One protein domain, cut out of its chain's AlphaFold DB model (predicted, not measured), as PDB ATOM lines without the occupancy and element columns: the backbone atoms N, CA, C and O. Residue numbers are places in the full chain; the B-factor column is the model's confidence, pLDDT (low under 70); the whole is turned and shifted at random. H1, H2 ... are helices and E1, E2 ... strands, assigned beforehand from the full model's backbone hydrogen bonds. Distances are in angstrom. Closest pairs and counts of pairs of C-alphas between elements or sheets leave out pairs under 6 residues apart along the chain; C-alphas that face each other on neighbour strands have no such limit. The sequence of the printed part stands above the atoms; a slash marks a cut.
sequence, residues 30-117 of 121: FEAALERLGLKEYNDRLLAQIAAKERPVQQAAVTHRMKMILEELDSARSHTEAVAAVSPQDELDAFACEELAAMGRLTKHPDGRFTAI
ATOM      1  N   PHE A  30     264.037 216.732 250.205       79.31
ATOM      2  CA  PHE A  30     264.773 217.010 248.973       79.31
ATOM      3  C   PHE A  30     266.011 216.110 248.832       79.31
ATOM      4  O   PHE A  30     266.276 215.601 247.749       79.31
ATOM      5  N   GLU A  31     266.708 215.843 249.936       81.81
ATOM      6  CA  GLU A  31     267.859 214.939 249.967       81.81
ATOM      7  C   GLU A  31     267.490 213.486 249.624       81.81
ATOM      8  O   GLU A  31     268.171 212.872 248.803       81.81
ATOM      9  N   ALA A  32     266.398 212.953 250.183       83.69
ATOM     10  CA  ALA A  32     265.931 211.600 249.873       83.69
ATOM     11  C   ALA A  32     265.541 211.465 248.392       83.69
ATOM     12  O   ALA A  32     265.927 210.494 247.736       83.69
ATOM     13  N   ALA A  33     264.885 212.488 247.831       83.50
ATOM     14  CA  ALA A  33     264.569 212.537 246.408       83.50
ATOM     15  C   ALA A  33     265.843 212.549 245.545       83.50
ATOM     16  O   ALA A  33     265.940 211.805 244.568       83.50
ATOM     17  N   LEU A  34     266.858 213.344 245.907       85.19
ATOM     18  CA  LEU A  34     268.134 213.355 245.186       85.19
ATOM     19  C   LEU A  34     268.850 212.003 245.255       85.19
ATOM     20  O   LEU A  34     269.428 211.573 244.258       85.19
ATOM     21  N   GLU A  35     268.818 211.328 246.402       86.38
ATOM     22  CA  GLU A  35     269.428 210.009 246.573       86.38
ATOM     23  C   GLU A  35     268.732 208.959 245.701       86.38
ATOM     24  O   GLU A  35     269.383 208.292 244.894       86.38
ATOM     25  N   ARG A  36     267.397 208.896 245.763       88.12
ATOM     26  CA  ARG A  36     266.567 208.002 244.942       88.12
ATOM     27  C   ARG A  36     266.772 208.220 243.441       88.12
ATOM     28  O   ARG A  36     266.759 207.262 242.667       88.12
ATOM     29  N   LEU A  37     266.952 209.471 243.020       84.56
ATOM     30  CA  LEU A  37     267.146 209.844 241.616       84.56
ATOM     31  C   LEU A  37     268.606 209.734 241.146       84.56
ATOM     32  O   LEU A  37     268.863 209.888 239.949       84.56
ATOM     33  N   GLY A  38     269.550 209.445 242.051       85.06
ATOM     34  CA  GLY A  38     270.983 209.385 241.750       85.06
ATOM     35  C   GLY A  38     271.618 210.754 241.481       85.06
ATOM     36  O   GLY A  38     272.639 210.839 240.804       85.06
ATOM     37  N   LEU A  39     271.005 211.831 241.976       87.94
ATOM     38  CA  LEU A  39     271.477 213.212 241.837       87.94
ATOM     39  C   LEU A  39     272.272 213.710 243.054       87.94
ATOM     40  O   LEU A  39     272.880 214.775 242.969       87.94
ATOM     41  N   LYS A  40     272.284 212.967 244.171       88.12
ATOM     42  CA  LYS A  40     272.941 213.378 245.426       88.12
ATOM     43  C   LYS A  40     274.418 213.725 245.228       88.12
ATOM     44  O   LYS A  40     274.820 214.849 245.499       88.12
ATOM     45  N   GLU A  41     275.195 212.819 244.635       87.31
ATOM     46  CA  GLU A  41     276.629 213.041 244.404       87.31
ATOM     47  C   GLU A  41     276.896 214.234 243.470       87.31
ATOM     48  O   GLU A  41     277.815 215.021 243.697       87.31
ATOM     49  N   TYR A  42     276.077 214.406 242.426       86.88
ATOM     50  CA  TYR A  42     276.178 215.567 241.542       86.88
ATOM     51  C   TYR A  42     275.927 216.868 242.314       86.88
ATOM     52  O   TYR A  42     276.711 217.811 242.202       86.88
ATOM     53  N   ASN A  43     274.872 216.896 243.130       85.75
ATOM     54  CA  ASN A  43     274.524 218.050 243.946       85.75
ATOM     55  C   ASN A  43     275.625 218.396 244.956       85.75
ATOM     56  O   ASN A  43     275.994 219.560 245.074       85.75
ATOM     57  N   ASP A  44     276.190 217.398 245.633       87.31
ATOM     58  CA  ASP A  44     277.250 217.601 246.624       87.31
ATOM     59  C   ASP A  44     278.515 218.183 245.977       87.31
ATOM     60  O   ASP A  44     279.088 219.156 246.478       87.31
ATOM     61  N   ARG A  45     278.916 217.658 244.807       86.62
ATOM     62  CA  ARG A  45     280.040 218.209 244.028       86.62
ATOM     63  C   ARG A  45     279.768 219.641 243.575       86.62
ATOM     64  O   ARG A  45     280.660 220.484 243.647       86.62
ATOM     65  N   LEU A  46     278.549 219.927 243.126       84.62
ATOM     66  CA  LEU A  46     278.169 221.263 242.685       84.62
ATOM     67  C   LEU A  46     278.198 222.275 243.838       84.62
ATOM     68  O   LEU A  46     278.742 223.368 243.684       84.62
ATOM     69  N   LEU A  47     277.657 221.909 245.002       84.56
ATOM     70  CA  LEU A  47     277.684 222.752 246.196       84.56
ATOM     71  C   LEU A  47     279.120 223.036 246.649       84.56
ATOM     72  O   LEU A  47     279.429 224.177 246.994       84.56
ATOM     73  N   ALA A  48     280.011 222.042 246.577       85.81
ATOM     74  CA  ALA A  48     281.431 222.234 246.862       85.81
ATOM     75  C   ALA A  48     282.088 223.240 245.896       85.81
ATOM     76  O   ALA A  48     282.801 224.141 246.340       85.81
ATOM     77  N   GLN A  49     281.801 223.153 244.594       84.06
ATOM     78  CA  GLN A  49     282.330 224.080 243.581       84.06
ATOM     79  C   GLN A  49     281.784 225.508 243.742       84.06
ATOM     80  O   GLN A  49     282.515 226.484 243.565       84.06
ATOM     81  N   ILE A  50     280.511 225.654 244.123       80.31
ATOM     82  CA  ILE A  50     279.911 226.960 244.435       80.31
ATOM     83  C   ILE A  50     280.553 227.557 245.692       80.31
ATOM     84  O   ILE A  50     280.898 228.740 245.698       80.31
ATOM     85  N   ALA A  51     280.767 226.754 246.739       83.31
ATOM     86  CA  ALA A  51     281.465 227.196 247.947       83.31
ATOM     87  C   ALA A  51     282.910 227.635 247.642       83.31
ATOM     88  O   ALA A  51     283.383 228.631 248.193       83.31
ATOM     89  N   ALA A  52     283.573 226.954 246.701       85.94
ATOM     90  CA  ALA A  52     284.884 227.319 246.167       85.94
ATOM     91  C   ALA A  52     284.858 228.509 245.179       85.94
ATOM     92  O   ALA A  52     285.914 228.965 244.748       85.94
ATOM     93  N   LYS A  53     283.673 229.055 244.851       79.75
ATOM     94  CA  LYS A  53     283.445 230.151 243.885       79.75
ATOM     95  C   LYS A  53     283.887 229.841 242.450       79.75
ATOM     96  O   LYS A  53     284.085 230.756 241.655       79.75
ATOM     97  N   GLU A  54     284.003 228.566 242.100       81.25
ATOM     98  CA  GLU A  54     284.366 228.114 240.751       81.25
ATOM     99  C   GLU A  54     283.177 228.177 239.786       81.25
ATOM    100  O   GLU A  54     283.351 228.221 238.568       81.25
ATOM    101  N   ARG A  55     281.954 228.202 240.329       68.88
ATOM    102  CA  ARG A  55     280.698 228.236 239.577       68.88
ATOM    103  C   ARG A  55     279.699 229.237 240.176       68.88
ATOM    104  O   ARG A  55     279.671 229.427 241.393       68.88
ATOM    105  N   PRO A  56     278.864 229.887 239.343       68.62
ATOM    106  CA  PRO A  56     277.869 230.850 239.806       68.62
ATOM    107  C   PRO A  56     276.712 230.177 240.563       68.62
ATOM    108  O   PRO A  56     276.278 229.081 240.218       68.62
ATOM    109  N   VAL A  57     276.152 230.885 241.553       62.44
ATOM    110  CA  VAL A  57     275.082 230.407 242.462       62.44
ATOM    111  C   VAL A  57     273.837 229.899 241.727       62.44
ATOM    112  O   VAL A  57     273.177 228.977 242.197       62.44
ATOM    113  N   GLN A  58     273.540 230.448 240.544       70.25
ATOM    114  CA  GLN A  58     272.414 230.024 239.700       70.25
ATOM    115  C   GLN A  58     272.482 228.532 239.334       70.25
ATOM    116  O   GLN A  58     271.447 227.917 239.090       70.25
ATOM    117  N   GLN A  59     273.668 227.919 239.382       69.19
ATOM    118  CA  GLN A  59     273.806 226.491 239.131       69.19
ATOM    119  C   GLN A  59     273.157 225.627 240.218       69.19
ATOM    120  O   GLN A  59     272.674 224.548 239.899       69.19
ATOM    121  N   ALA A  60     273.010 226.102 241.460       70.75
ATOM    122  CA  ALA A  60     272.271 225.357 242.487       70.75
ATOM    123  C   ALA A  60     270.797 225.113 242.092       70.75
ATOM    124  O   ALA A  60     270.209 224.098 242.466       70.75
ATOM    125  N   ALA A  61     270.207 226.002 241.282       82.44
ATOM    126  CA  ALA A  61     268.853 225.825 240.755       82.44
ATOM    127  C   ALA A  61     268.765 224.724 239.676       82.44
ATOM    128  O   ALA A  61     267.681 224.188 239.438       82.44
ATOM    129  N   VAL A  62     269.892 224.345 239.062       85.75
ATOM    130  CA  VAL A  62     269.967 223.293 238.035       85.75
ATOM    131  C   VAL A  62     269.632 221.937 238.643       85.75
ATOM    132  O   VAL A  62     268.770 221.248 238.108       85.75
ATOM    133  N   THR A  63     270.207 221.575 239.796       85.56
ATOM    134  CA  THR A  63     269.895 220.290 240.454       85.56
ATOM    135  C   THR A  63     268.401 220.167 240.757       85.56
ATOM    136  O   THR A  63     267.801 219.109 240.562       85.56
ATOM    137  N   HIS A  64     267.768 221.261 241.188       85.94
ATOM    138  CA  HIS A  64     266.329 221.277 241.436       85.94
ATOM    139  C   HIS A  64     265.523 221.038 240.147       85.94
ATOM    140  O   HIS A  64     264.553 220.281 240.160       85.94
ATOM    141  N   ARG A  65     265.929 221.627 239.015       88.38
ATOM    142  CA  ARG A  65     265.297 221.363 237.710       88.38
ATOM    143  C   ARG A  65     265.520 219.932 237.231       88.38
ATOM    144  O   ARG A  65     264.565 219.282 236.823       88.38
ATOM    145  N   MET A  66     266.731 219.401 237.381       88.88
ATOM    146  CA  MET A  66     267.038 218.004 237.061       88.88
ATOM    147  C   MET A  66     266.167 217.032 237.867       88.88
ATOM    148  O   MET A  66     265.642 216.075 237.301       88.88
ATOM    149  N   LYS A  67     265.969 217.298 239.168       90.44
ATOM    150  CA  LYS A  67     265.049 216.534 240.025       90.44
ATOM    151  C   LYS A  67     263.640 216.523 239.424       90.44
ATOM    152  O   LYS A  67     263.101 215.447 239.198       90.44
ATOM    153  N   MET A  68     263.084 217.700 239.127       88.19
ATOM    154  CA  MET A  68     261.734 217.838 238.567       88.19
ATOM    155  C   MET A  68     261.559 217.047 237.259       88.19
ATOM    156  O   MET A  68     260.586 216.308 237.131       88.19
ATOM    157  N   ILE A  69     262.518 217.145 236.326       86.75
ATOM    158  CA  ILE A  69     262.497 216.393 235.058       86.75
ATOM    159  C   ILE A  69     262.488 214.883 235.330       86.75
ATOM    160  O   ILE A  69     261.698 214.142 234.750       86.75
ATOM    161  N   LEU A  70     263.365 214.399 236.215       86.62
ATOM    162  CA  LEU A  70     263.450 212.968 236.501       86.62
ATOM    163  C   LEU A  70     262.216 212.433 237.242       86.62
ATOM    164  O   LEU A  70     261.837 211.290 237.001       86.62
ATOM    165  N   GLU A  71     261.584 213.223 238.113       86.00
ATOM    166  CA  GLU A  71     260.326 212.850 238.776       86.00
ATOM    167  C   GLU A  71     259.167 212.739 237.786       86.00
ATOM    168  O   GLU A  71     258.389 211.789 237.861       86.00
ATOM    169  N   GLU A  72     259.075 213.656 236.822       83.94
ATOM    170  CA  GLU A  72     258.080 213.581 235.750       83.94
ATOM    171  C   GLU A  72     258.277 212.315 234.901       83.94
ATOM    172  O   GLU A  72     257.322 211.589 234.616       83.94
ATOM    173  N   LEU A  73     259.530 211.984 234.575       82.69
ATOM    174  CA  LEU A  73     259.874 210.759 233.851       82.69
ATOM    175  C   LEU A  73     259.592 209.484 234.663       82.69
ATOM    176  O   LEU A  73     259.170 208.480 234.087       82.69
ATOM    177  N   ASP A  74     259.820 209.492 235.977       80.62
ATOM    178  CA  ASP A  74     259.520 208.353 236.862       80.62
ATOM    179  C   ASP A  74     258.003 208.157 237.018       80.62
ATOM    180  O   ASP A  74     257.500 207.032 236.975       80.62
ATOM    181  N   SER A  75     257.246 209.252 237.080       76.75
ATOM    182  CA  SER A  75     255.784 209.217 237.041       76.75
ATOM    183  C   SER A  75     255.269 208.632 235.719       76.75
ATOM    184  O   SER A  75     254.460 207.701 235.720       76.75
ATOM    185  N   ALA A  76     255.821 209.061 234.580       70.00
ATOM    186  CA  ALA A  76     255.492 208.491 233.272       70.00
ATOM    187  C   ALA A  76     255.881 207.000 233.152       70.00
ATOM    188  O   ALA A  76     255.178 206.222 232.502       70.00
ATOM    189  N   ARG A  77     256.951 206.566 233.835       70.06
ATOM    190  CA  ARG A  77     257.421 205.166 233.863       70.06
ATOM    191  C   ARG A  77     256.436 204.176 234.428       70.06
ATOM    192  O   ARG A  77     256.376 203.049 233.947       70.06
ATOM    193  N   SER A  78     255.670 204.583 235.427       64.56
ATOM    194  CA  SER A  78     254.674 203.700 236.030       64.56
ATOM    195  C   SER A  78     253.476 203.413 235.113       64.56
ATOM    196  O   SER A  78     252.683 202.533 235.431       64.56
ATOM    197  N   HIS A  79     253.367 204.089 233.963       58.66
ATOM    198  CA  HIS A  79     252.164 204.052 233.133       58.66
ATOM    199  C   HIS A  79     252.381 203.496 231.715       58.66
ATOM    200  O   HIS A  79     251.406 203.065 231.095       58.66
ATOM    201  N   THR A  80     253.598 203.505 231.144       57.91
ATOM    202  CA  THR A  80     253.800 203.133 229.723       57.91
ATOM    203  C   THR A  80     255.245 202.713 229.391       57.91
ATOM    204  O   THR A  80     256.200 203.298 229.895       57.91
ATOM    205  N   GLU A  81     255.417 201.749 228.475       60.72
ATOM    206  CA  GLU A  81     256.667 201.546 227.721       60.72
ATOM    207  C   GLU A  81     256.750 202.575 226.591       60.72
ATOM    208  O   GLU A  81     256.117 202.419 225.546       60.72
ATOM    209  N   ALA A  82     257.488 203.666 226.803       65.88
ATOM    210  CA  ALA A  82     257.577 204.744 225.824       65.88
ATOM    211  C   ALA A  82     258.928 205.466 225.846       65.88
ATOM    212  O   ALA A  82     259.676 205.460 226.824       65.88
ATOM    213  N   VAL A  83     259.225 206.135 224.735       69.19
ATOM    214  CA  VAL A  83     260.243 207.184 224.695       69.19
ATOM    215  C   VAL A  83     259.547 208.491 225.056       69.19
ATOM    216  O   VAL A  83     258.658 208.929 224.328       69.19
ATOM    217  N   ALA A  84     259.935 209.109 226.169       77.12
ATOM    218  CA  ALA A  84     259.425 210.425 226.536       77.12
ATOM    219  C   ALA A  84     260.323 211.508 225.948       77.12
ATOM    220  O   ALA A  84     261.535 211.510 226.186       77.12
ATOM    221  N   ALA A  85     259.727 212.421 225.183       80.94
ATOM    222  CA  ALA A  85     260.392 213.645 224.767       80.94
ATOM    223  C   ALA A  85     260.361 214.653 225.921       80.94
ATOM    224  O   ALA A  85     259.299 214.930 226.472       80.94
ATOM    225  N   VAL A  86     261.526 215.198 226.257       81.00
ATOM    226  CA  VAL A  86     261.692 216.292 227.212       81.00
ATOM    227  C   VAL A  86     262.003 217.542 226.397       81.00
ATOM    228  O   VAL A  86     263.012 217.601 225.689       81.00
ATOM    229  N   SER A  87     261.101 218.516 226.456       80.25
ATOM    230  CA  SER A  87     261.228 219.783 225.738       80.25
ATOM    231  C   SER A  87     261.508 220.893 226.747       80.25
ATOM    232  O   SER A  87     260.604 221.205 227.524       80.25
ATOM    233  N   PRO A  88     262.716 221.484 226.749       83.69
ATOM    234  CA  PRO A  88     263.056 222.523 227.707       83.69
ATOM    235  C   PRO A  88     262.201 223.774 227.491       83.69
ATOM    236  O   PRO A  88     261.990 224.193 226.351       83.69
ATOM    237  N   GLN A  89     261.705 224.370 228.577       83.25
ATOM    238  CA  GLN A  89     260.854 225.570 228.504       83.25
ATOM    239  C   GLN A  89     261.629 226.887 228.616       83.25
ATOM    240  O   GLN A  89     261.167 227.918 228.128       83.25
ATOM    241  N   ASP A  90     262.796 226.859 229.257       86.19
ATOM    242  CA  ASP A  90     263.660 228.015 229.481       86.19
ATOM    243  C   ASP A  90     265.151 227.618 229.417       86.19
ATOM    244  O   ASP A  90     265.496 226.446 229.249       86.19
ATOM    245  N   GLU A  91     266.054 228.601 229.510       85.12
ATOM    246  CA  GLU A  91     267.507 228.372 229.432       85.12
ATOM    247  C   GLU A  91     268.043 227.509 230.586       85.12
ATOM    248  O   GLU A  91     268.979 226.729 230.396       85.12
ATOM    249  N   LEU A  92     267.447 227.608 231.779       85.19
ATOM    250  CA  LEU A  92     267.853 226.818 232.942       85.19
ATOM    251  C   LEU A  92     267.447 225.349 232.768       85.19
ATOM    252  O   LEU A  92     268.195 224.445 233.137       85.19
ATOM    253  N   ASP A  93     266.274 225.118 232.189       84.62
ATOM    254  CA  ASP A  93     265.741 223.801 231.863       84.62
ATOM    255  C   ASP A  93     266.545 223.137 230.738       84.62
ATOM    256  O   ASP A  93     266.881 221.953 230.818       84.62
ATOM    257  N   ALA A  94     266.951 223.919 229.732       86.56
ATOM    258  CA  ALA A  94     267.867 223.466 228.691       86.56
ATOM    259  C   ALA A  94     269.208 223.022 229.292       86.56
ATOM    260  O   ALA A  94     269.676 221.922 228.999       86.56
ATOM    261  N   PHE A  95     269.782 223.821 230.195       88.94
ATOM    262  CA  PHE A  95     271.023 223.468 230.884       88.94
ATOM    263  C   PHE A  95     270.870 222.203 231.748       88.94
ATOM    264  O   PHE A  95     271.719 221.315 231.710       88.94
ATOM    265  N   ALA A  96     269.759 222.064 232.477       89.12
ATOM    266  CA  ALA A  96     269.460 220.857 233.248       89.12
ATOM    267  C   ALA A  96     269.348 219.606 232.357       89.12
ATOM    268  O   ALA A  96     269.853 218.541 232.720       89.12
ATOM    269  N   CYS A  97     268.730 219.729 231.180       88.31
ATOM    270  CA  CYS A  97     268.651 218.648 230.201       88.31
ATOM    271  C   CYS A  97     270.032 218.259 229.656       88.31
ATOM    272  O   CYS A  97     270.303 217.071 229.466       88.31
ATOM    273  N   GLU A  98     270.915 219.232 229.426       90.00
ATOM    274  CA  GLU A  98     272.289 218.982 228.982       90.00
ATOM    275  C   GLU A  98     273.120 218.254 230.040       90.00
ATOM    276  O   GLU A  98     273.766 217.259 229.714       90.00
ATOM    277  N   GLU A  99     273.043 218.667 231.306       90.06
ATOM    278  CA  GLU A  99     273.712 217.968 232.412       90.06
ATOM    279  C   GLU A  99     273.168 216.539 232.572       90.06
ATOM    280  O   GLU A  99     273.930 215.577 232.684       90.06
ATOM    281  N   LEU A 100     271.846 216.345 232.480       89.50
ATOM    282  CA  LEU A 100     271.245 215.006 232.494       89.50
ATOM    283  C   LEU A 100     271.682 214.148 231.298       89.50
ATOM    284  O   LEU A 100     271.844 212.933 231.443       89.50
ATOM    285  N   ALA A 101     271.880 214.749 230.123       89.56
ATOM    286  CA  ALA A 101     272.419 214.054 228.960       89.56
ATOM    287  C   ALA A 101     273.894 213.672 229.162       89.56
ATOM    288  O   ALA A 101     274.273 212.540 228.862       89.56
ATOM    289  N   ALA A 102     274.707 214.560 229.743       87.94
ATOM    290  CA  ALA A 102     276.097 214.274 230.104       87.94
ATOM    291  C   ALA A 102     276.210 213.144 231.144       87.94
ATOM    292  O   ALA A 102     277.137 212.338 231.094       87.94
ATOM    293  N   MET A 103     275.223 213.028 232.037       86.56
ATOM    294  CA  MET A 103     275.085 211.918 232.986       86.56
ATOM    295  C   MET A 103     274.514 210.629 232.364       86.56
ATOM    296  O   MET A 103     274.314 209.644 233.074       86.56
ATOM    297  N   GLY A 104     274.196 210.617 231.064       85.75
ATOM    298  CA  GLY A 104     273.618 209.462 230.368       85.75
ATOM    299  C   GLY A 104     272.165 209.149 230.748       85.75
ATOM    300  O   GLY A 104     271.685 208.043 230.501       85.75
ATOM    301  N   ARG A 105     271.453 210.096 231.374       85.50
ATOM    302  CA  ARG A 105     270.038 209.950 231.767       85.50
ATOM    303  C   ARG A 105     269.086 210.342 230.642       85.50
ATOM    304  O   ARG A 105     267.998 209.778 230.544       85.50
ATOM    305  N   LEU A 106     269.506 211.282 229.800       89.44
ATOM    306  CA  LEU A 106     268.806 211.705 228.591       89.44
ATOM    307  C   LEU A 106     269.686 211.468 227.364       89.44
ATOM    308  O   LEU A 106     270.909 211.437 227.447       89.44
ATOM    309  N   THR A 107     269.058 211.327 226.203       90.19
ATOM    310  CA  THR A 107     269.736 211.363 224.903       90.19
ATOM    311  C   THR A 107     269.417 212.685 224.224       90.19
ATOM    312  O   THR A 107     268.243 212.983 224.006       90.19
ATOM    313  N   LYS A 108     270.452 213.466 223.898       89.81
ATOM    314  CA  LYS A 108     270.333 214.678 223.082       89.81
ATOM    315  C   LYS A 108     270.364 214.292 221.605       89.81
ATOM    316  O   LYS A 108     271.294 213.627 221.153       89.81
ATOM    317  N   HIS A 109     269.351 214.711 220.863       85.12
ATOM    318  CA  HIS A 109     269.244 214.497 219.424       85.12
ATOM    319  C   HIS A 109     269.902 215.647 218.647       85.12
ATOM    320  O   HIS A 109     270.012 216.761 219.168       85.12
ATOM    321  N   PRO A 110     270.318 215.419 217.386       83.69
ATOM    322  CA  PRO A 110     270.910 216.461 216.540       83.69
ATOM    323  C   PRO A 110     269.981 217.653 216.276       83.69
ATOM    324  O   PRO A 110     270.450 218.751 215.997       83.69
ATOM    325  N   ASP A 111     268.669 217.438 216.368       82.75
ATOM    326  CA  ASP A 111     267.639 218.470 216.228       82.75
ATOM    327  C   ASP A 111     267.416 219.289 217.517       82.75
ATOM    328  O   ASP A 111     266.528 220.138 217.563       82.75
ATOM    329  N   GLY A 112     268.217 219.042 218.559       79.94
ATOM    330  CA  GLY A 112     268.155 219.739 219.840       79.94
ATOM    331  C   GLY A 112     267.140 219.166 220.830       79.94
ATOM    332  O   GLY A 112     267.056 219.669 221.948       79.94
ATOM    333  N   ARG A 113     266.385 218.118 220.470       84.44
ATOM    334  CA  ARG A 113     265.438 217.474 221.392       84.44
ATOM    335  C   ARG A 113     266.148 216.574 222.393       84.44
ATOM    336  O   ARG A 113     267.178 215.976 222.088       84.44
ATOM    337  N   PHE A 114     265.540 216.398 223.561       85.38
ATOM    338  CA  PHE A 114     265.989 215.437 224.560       85.38
ATOM    339  C   PHE A 114     264.966 214.320 224.696       85.38
ATOM    340  O   PHE A 114     263.760 214.560 224.676       85.38
ATOM    341  N   THR A 115     265.431 213.083 224.832       88.38
ATOM    342  CA  THR A 115     264.541 211.945 225.081       88.38
ATOM    343  C   THR A 115     265.065 211.046 226.182       88.38
ATOM    344  O   THR A 115     266.269 210.797 226.253       88.38
ATOM    345  N   ALA A 116     264.155 210.482 226.968       86.31
ATOM    346  CA  ALA A 116     264.437 209.398 227.896       86.31
ATOM    347  C   ALA A 116     263.802 208.099 227.395       86.31
ATOM    348  O   ALA A 116     262.650 208.091 226.955       86.31
ATOM    349  N   ILE A 117     264.529 206.987 227.505       76.06
ATOM    350  CA  ILE A 117     263.938 205.657 227.341       76.06
ATOM    351  C   ILE A 117     263.321 205.268 228.679       76.06
ATOM    352  O   ILE A 117     264.025 205.129 229.683       76.06
TER     353      ILE A 117
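AT A GLANCE: This is residues 30 to 117 of the 121 residues of an uncharacterized protein of Elusimicrobia bacterium (UniProt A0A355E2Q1). One long helix, H3, runs through the middle, with helices H1 and H2 on one side of it and helix H4 and a small ribbon of strands E1 and E2 on the other. H2 folds back along the first part of H3 as a helical hairpin, while H4 crosses H3 steeply. The 88 printed residues hold four named helices and two named strands in the order H1 H2 H3 E1 H4 E2, mostly helix, with the antiparallel sheet ordered E1 - E2. The whole is compact, with a radius of gyration of the C-alphas of 13.3 A and spans of 42 by 31 by 19 A.

IN THESE COORDINATES: H1, residues 30 to 37, begins at C-alpha 30 (264.773, 217.010, 248.973) and is 10.5 A long. H2, residues 40 to 51, measures 16.4 A, and H3, residues 57 to 77, 32.0 A. E1 is residues 82 to 86, 12.3 A; H4 is residues 91 to 102, 16.5 A. E2, residues 114 to 117, 10.4 A, ends at C-alpha 117 (263.938, 205.657, 227.341).

HOW THE PARTS SIT: H3 is the hub. Its residues 67 to 71 touch H1, closest at the C-alphas of Leu 34 and Lys 67, 6.8 A. Its residues 57 to 63 touch H2 at a shallow tilt of 13 degrees, opposite ways, closest at the C-alphas of Asn 43 and Thr 63, 6.2 A. Its residues 61 to 66 touch H4 at 68 degrees, only just steep; the closest C-alphas, of Met 66 and Ala 96, are 5.3 A apart. Between E1 and E2, N 86 and O 114 are within hydrogen-bond range at 2.8 A. Every O i to N i+4 pair is within range in H1, H2 and H4; in H3, 13 of 17.

THE WHOLE: The farthest C-alphas, of Ala 52 and Thr 80, are 42.7 A apart. The printed part has no cut. The link from H4 to E2 is long, and its residues 107 to 108 pair antiparallel with 114 to 115 of E2. The pLDDT is under 70 at residues 55 to 57, 59 and 78 to 83.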